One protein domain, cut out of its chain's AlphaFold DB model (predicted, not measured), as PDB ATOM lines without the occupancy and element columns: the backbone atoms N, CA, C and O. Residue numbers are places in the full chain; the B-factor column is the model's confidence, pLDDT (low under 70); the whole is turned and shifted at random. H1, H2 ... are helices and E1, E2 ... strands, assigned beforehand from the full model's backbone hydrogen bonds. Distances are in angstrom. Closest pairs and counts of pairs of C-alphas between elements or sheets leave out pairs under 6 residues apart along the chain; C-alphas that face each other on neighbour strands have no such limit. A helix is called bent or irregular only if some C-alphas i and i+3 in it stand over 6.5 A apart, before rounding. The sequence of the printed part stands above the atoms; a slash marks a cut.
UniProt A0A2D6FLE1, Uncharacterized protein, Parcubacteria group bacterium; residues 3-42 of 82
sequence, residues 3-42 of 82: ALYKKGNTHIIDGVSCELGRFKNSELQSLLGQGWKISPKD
ATOM      1  N   ALA A   3     -23.025 -25.151  21.575       89.38
ATOM      2  CA  ALA A   3     -22.208 -24.374  22.497       89.38
ATOM      3  C   ALA A   3     -20.746 -24.481  22.063       89.38
ATOM      4  O   ALA A   3     -20.252 -25.585  21.835       89.38
ATOM      5  N   LEU A   4     -20.081 -23.340  21.935       91.38
ATOM      6  CA  LEU A   4     -18.656 -23.253  21.664       91.38
ATOM      7  C   LEU A   4     -17.980 -22.429  22.755       91.38
ATOM      8  O   LEU A   4     -18.587 -21.547  23.365       91.38
ATOM      9  N   TYR A   5     -16.705 -22.724  22.960       90.62
ATOM     10  CA  TYR A   5     -15.878 -22.156  24.007       90.62
ATOM     11  C   TYR A   5     -14.673 -21.461  23.386       90.62
ATOM     12  O   TYR A   5     -14.037 -22.007  22.487       90.62
ATOM     13  N   LYS A   6     -14.324 -20.273  23.864       89.56
ATOM     14  CA  LYS A   6     -13.114 -19.559  23.438       89.56
ATOM     15  C   LYS A   6     -12.272 -19.189  24.648       89.56
ATOM     16  O   LYS A   6     -12.774 -19.124  25.764       89.56
ATOM     17  N   LYS A   7     -10.977 -18.958  24.445       84.31
ATOM     18  CA  LYS A   7     -10.092 -18.460  25.498       84.31
ATOM     19  C   LYS A   7     -10.569 -17.076  25.947       84.31
ATOM     20  O   LYS A   7     -10.605 -16.158  25.137       84.31
ATOM     21  N   GLY A   8     -10.892 -16.949  27.226       85.75
ATOM     22  CA  GLY A   8     -11.285 -15.699  27.873       85.75
ATOM     23  C   GLY A   8     -11.583 -15.932  29.349       85.75
ATOM     24  O   GLY A   8     -11.402 -17.038  29.839       85.75
ATOM     25  N   ASN A   9     -12.021 -14.903  30.067       84.69
ATOM     26  CA  ASN A   9     -12.166 -14.950  31.532       84.69
ATOM     27  C   ASN A   9     -13.605 -14.720  32.010       84.69
ATOM     28  O   ASN A   9     -13.837 -14.368  33.163       84.69
ATOM     29  N   THR A  10     -14.574 -14.898  31.118       86.50
ATOM     30  CA  THR A  10     -15.972 -14.549  31.375       86.50
ATOM     31  C   THR A  10     -16.696 -15.633  32.169       86.50
ATOM     32  O   THR A  10     -17.575 -15.322  32.964       86.50
ATOM     33  N   HIS A  11     -16.341 -16.904  31.958       83.75
ATOM     34  CA  HIS A  11     -16.911 -18.058  32.652       83.75
ATOM     35  C   HIS A  11     -15.807 -19.029  33.082       83.75
ATOM     36  O   HIS A  11     -14.770 -19.133  32.434       83.75
ATOM     37  N   ILE A  12     -16.037 -19.763  34.172       85.62
ATOM     38  CA  ILE A  12     -15.146 -20.834  34.632       85.62
ATOM     39  C   ILE A  12     -15.906 -22.151  34.501       85.62
ATOM     40  O   ILE A  12     -16.924 -22.345  35.164       85.62
ATOM     41  N   ILE A  13     -15.430 -23.039  33.630       82.19
ATOM     42  CA  ILE A  13     -16.061 -24.332  33.340       82.19
ATOM     43  C   ILE A  13     -14.999 -25.414  33.493       82.19
ATOM     44  O   ILE A  13     -13.966 -25.362  32.834       82.19
ATOM     45  N   ASP A  14     -15.245 -26.380  34.381       77.94
ATOM     46  CA  ASP A  14     -14.292 -27.459  34.706       77.94
ATOM     47  C   ASP A  14     -12.923 -26.940  35.207       77.94
ATOM     48  O   ASP A  14     -11.891 -27.558  34.991       77.94
ATOM     49  N   GLY A  15     -12.899 -25.766  35.854       80.94
ATOM     50  CA  GLY A  15     -11.664 -25.101  36.300       80.94
ATOM     51  C   GLY A  15     -10.954 -24.279  35.215       80.94
ATOM     52  O   GLY A  15      -9.982 -23.585  35.512       80.94
ATOM     53  N   VAL A  16     -11.470 -24.284  33.984       82.31
ATOM     54  CA  VAL A  16     -10.921 -23.536  32.849       82.31
ATOM     55  C   VAL A  16     -11.660 -22.218  32.676       82.31
ATOM     56  O   VAL A  16     -12.878 -22.194  32.493       82.31
ATOM     57  N   SER A  17     -10.917 -21.111  32.691       87.88
ATOM     58  CA  SER A  17     -11.463 -19.804  32.315       87.88
ATOM     59  C   SER A  17     -11.672 -19.755  30.800       87.88
ATOM     60  O   SER A  17     -10.720 -19.901  30.028       87.88
ATOM     61  N   CYS A  18     -12.923 -19.597  30.374       88.50
ATOM     62  CA  CYS A  18     -13.305 -19.504  28.974       88.50
ATOM     63  C   CYS A  18     -14.522 -18.594  28.745       88.50
ATOM     64  O   CYS A  18     -15.286 -18.272  29.652       88.50
ATOM     65  N   GLU A  19     -14.707 -18.162  27.501       90.81
ATOM     66  CA  GLU A  19     -15.941 -17.529  27.038       90.81
ATOM     67  C   GLU A  19     -16.885 -18.591  26.481       90.81
ATOM     68  O   GLU A  19     -16.453 -19.463  25.727       90.81
ATOM     69  N   LEU A  20     -18.171 -18.491  26.814       90.06
ATOM     70  CA  LEU A  20     -19.222 -19.374  26.317       90.06
ATOM     71  C   LEU A  20     -20.078 -18.637  25.283       90.06
ATOM     72  O   LEU A  20     -20.689 -17.616  25.596       90.06
ATOM     73  N   GLY A  21     -20.187 -19.196  24.079       90.50
ATOM     74  CA  GLY A  21     -21.070 -18.693  23.029       90.50
ATOM     75  C   GLY A  21     -21.990 -19.788  22.490       90.50
ATOM     76  O   GLY A  21     -21.592 -20.948  22.366       90.50
ATOM     77  N   ARG A  22     -23.243 -19.438  22.177       91.75
ATOM     78  CA  ARG A  22     -24.221 -20.354  21.568       91.75
ATOM     79  C   ARG A  22     -24.508 -19.924  20.138       91.75
ATOM     80  O   ARG A  22     -25.022 -18.833  19.920       91.75
ATOM     81  N   PHE A  23     -24.223 -20.802  19.186       91.19
ATOM     82  CA  PHE A  23     -24.266 -20.480  17.759       91.19
ATOM     83  C   PHE A  23     -25.100 -21.485  16.959       91.19
ATOM     84  O   PHE A  23     -25.508 -22.549  17.451       91.19
ATOM     85  N   LYS A  24     -25.397 -21.146  15.702       92.06
ATOM     86  CA  LYS A  24     -26.043 -22.064  14.753       92.06
ATOM     87  C   LYS A  24     -25.011 -23.036  14.176       92.06
ATOM     88  O   LYS A  24     -23.839 -22.707  14.055       92.06
ATOM     89  N   ASN A  25     -25.461 -24.228  13.778       90.31
ATOM     90  CA  ASN A  25     -24.563 -25.252  13.231       90.31
ATOM     91  C   ASN A  25     -23.897 -24.802  11.912       90.31
ATOM     92  O   ASN A  25     -22.735 -25.108  11.681       90.31
ATOM     93  N   SER A  26     -24.579 -23.982  11.099       92.00
ATOM     94  CA  SER A  26     -23.983 -23.390   9.887       92.00
ATOM     95  C   SER A  26     -22.722 -22.569  10.152       92.00
ATOM     96  O   SER A  26     -21.889 -22.451   9.262       92.00
ATOM     97  N   GLU A  27     -22.559 -22.016  11.355       89.62
ATOM     98  CA  GLU A  27     -21.415 -21.163  11.689       89.62
ATOM     99  C   GLU A  27     -20.275 -21.934  12.364       89.62
ATOM    100  O   GLU A  27     -19.201 -21.372  12.557       89.62
ATOM    101  N   LEU A  28     -20.457 -23.228  12.671       88.88
ATOM    102  CA  LEU A  28     -19.458 -24.066  13.348       88.88
ATOM    103  C   LEU A  28     -18.093 -23.999  12.649       88.88
ATOM    104  O   LEU A  28     -17.098 -23.700  13.293       88.88
ATOM    105  N   GLN A  29     -18.049 -24.231  11.335       90.44
ATOM    106  CA  GLN A  29     -16.809 -24.201  10.546       90.44
ATOM    107  C   GLN A  29     -16.104 -22.837  10.623       90.44
ATOM    108  O   GLN A  29     -14.896 -22.778  10.850       90.44
ATOM    109  N   SER A  30     -16.859 -21.738  10.517       92.06
ATOM    110  CA  SER A  30     -16.300 -20.383  10.644       92.06
ATOM    111  C   SER A  30     -15.763 -20.120  12.049       92.06
ATOM    112  O   SER A  30     -14.673 -19.576  12.204       92.06
ATOM    113  N   LEU A  31     -16.494 -20.536  13.082       90.50
ATOM    114  CA  LEU A  31     -16.115 -20.315  14.477       90.50
ATOM    115  C   LEU A  31     -14.896 -21.161  14.868       90.50
ATOM    116  O   LEU A  31     -13.996 -20.654  15.539       90.50
ATOM    117  N   LEU A  32     -14.807 -22.403  14.386       88.56
ATOM    118  CA  LEU A  32     -13.610 -23.236  14.534       88.56
ATOM    119  C   LEU A  32     -12.379 -22.552  13.910       88.56
ATOM    120  O   LEU A  32     -11.321 -22.519  14.536       88.56
ATOM    121  N   GLY A  33     -12.531 -21.928  12.734       87.56
ATOM    122  CA  GLY A  33     -11.473 -21.132  12.095       87.56
ATOM    123  C   GLY A  33     -11.074 -19.871  12.875       87.56
ATOM    124  O   GLY A  33      -9.928 -19.438  12.808       87.56
ATOM    125  N   GLN A  34     -11.986 -19.309  13.671       88.50
ATOM    126  CA  GLN A  34     -11.722 -18.169  14.562       88.50
ATOM    127  C   GLN A  34     -11.106 -18.570  15.917       88.50
ATOM    128  O   GLN A  34     -10.894 -17.712  16.781       88.50
ATOM    129  N   GLY A  35     -10.844 -19.863  16.129       87.00
ATOM    130  CA  GLY A  35     -10.260 -20.384  17.364       87.00
ATOM    131  C   GLY A  35     -11.271 -20.706  18.467       87.00
ATOM    132  O   GLY A  35     -10.871 -20.871  19.619       87.00
ATOM    133  N   TRP A  36     -12.566 -20.807  18.147       91.06
ATOM    134  CA  TRP A  36     -13.538 -21.415  19.056       91.06
ATOM    135  C   TRP A  36     -13.343 -22.932  19.109       91.06
ATOM    136  O   TRP A  36     -12.969 -23.565  18.123       91.06
ATOM    137  N   LYS A  37     -13.627 -23.526  20.261       90.00
ATOM    138  CA  LYS A  37     -13.474 -24.948  20.556       90.00
ATOM    139  C   LYS A  37     -14.793 -25.556  20.999       90.00
ATOM    140  O   LYS A  37     -15.653 -24.880  21.550       90.00
ATOM    141  N   ILE A  38     -14.944 -26.855  20.768       88.56
ATOM    142  CA  ILE A  38     -16.148 -27.608  21.153       88.56
ATOM    143  C   ILE A  38     -16.119 -27.960  22.645       88.56
ATOM    144  O   ILE A  38     -17.167 -28.072  23.269       88.56
ATOM    145  N   SER A  39     -14.923 -28.073  23.228       85.12
ATOM    146  CA  SER A  39     -14.735 -28.425  24.632       85.12
ATOM    147  C   SER A  39     -13.864 -27.390  25.344       85.12
ATOM    148  O   SER A  39     -12.817 -27.025  24.808       85.12
ATOM    149  N   PRO A  40     -14.218 -26.981  26.576       79.38
ATOM    150  CA  PRO A  40     -13.385 -26.084  27.376       79.38
ATOM    151  C   PRO A  40     -12.028 -26.718  27.722       79.38
ATOM    152  O   PRO A  40     -11.024 -26.020  27.770       79.38
ATOM    153  N   LYS A  41     -11.954 -28.052  27.831       78.06
ATOM    154  CA  LYS A  41     -10.690 -28.797  27.998       78.06
ATOM    155  C   LYS A  41      -9.707 -28.634  26.838       78.06
ATOM    156  O   LYS A  41      -8.514 -28.800  27.036       78.06
ATOM    157  N   ASP A  42     -10.195 -28.318  25.639       75.94
ATOM    158  CA  ASP A  42      -9.335 -28.061  24.476       75.94
ATOM    159  C   ASP A  42      -8.739 -26.638  24.513       75.94
ATOM    160  O   ASP A  42      -7.775 -26.351  23.807       75.94
TER     161      ASP A  42
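AT A GLANCE: This is residues 3 to 42 of the 82 residues of an uncharacterized protein of Parcubacteria group bacterium (UniProt A0A2D6FLE1). A two-stranded hairpin, its first strand E1 sharply bent, with one short helix, H1, at the far end of E2; residues 34 to 42 then lead back from H1 toward the hairpin. The printed part has 40 residues with E1, E2 and H1 in that order, the sheet E1 - E2 antiparallel, class mixed. It is compact, with a radius of gyration of the C-alphas of 9.7 A, yet elongated, spanning 29 by 15 by 13 A.

HOW THE PARTS SIT: E1, residues 3 to 13, bends by 126 degrees at residue 8. E2, residues 16 to 23, forms a hairpin with E1, antiparallel at 142 degrees; N 4 and O 21 are 2.9 A apart and N 18 and O 11 2.8 A, within hydrogen-bond range. H1, residues 25 to 33, is near E1, with 9 pairs of C-alphas within 10 A. In H1, 3 of 5 O i to N i+4 pairs are within hydrogen-bond range.

IN THESE COORDINATES: E1 begins at C-alpha 3 (-22.208, -24.374, 22.497) and measures 12.5 A; E2 measures 20.4 A. H1, 13.8 A, ends at C-alpha 33 (-11.473, -21.132, 12.095) and is irregular: C-alphas 26 and 29 are 7.2 A apart.

THE WHOLE: The C-alphas farthest apart, of Gly 15 and Ser 26, are 29.2 A apart. The printed part has no cut, both links are tight, and no printed residue is under 70 in pLDDT.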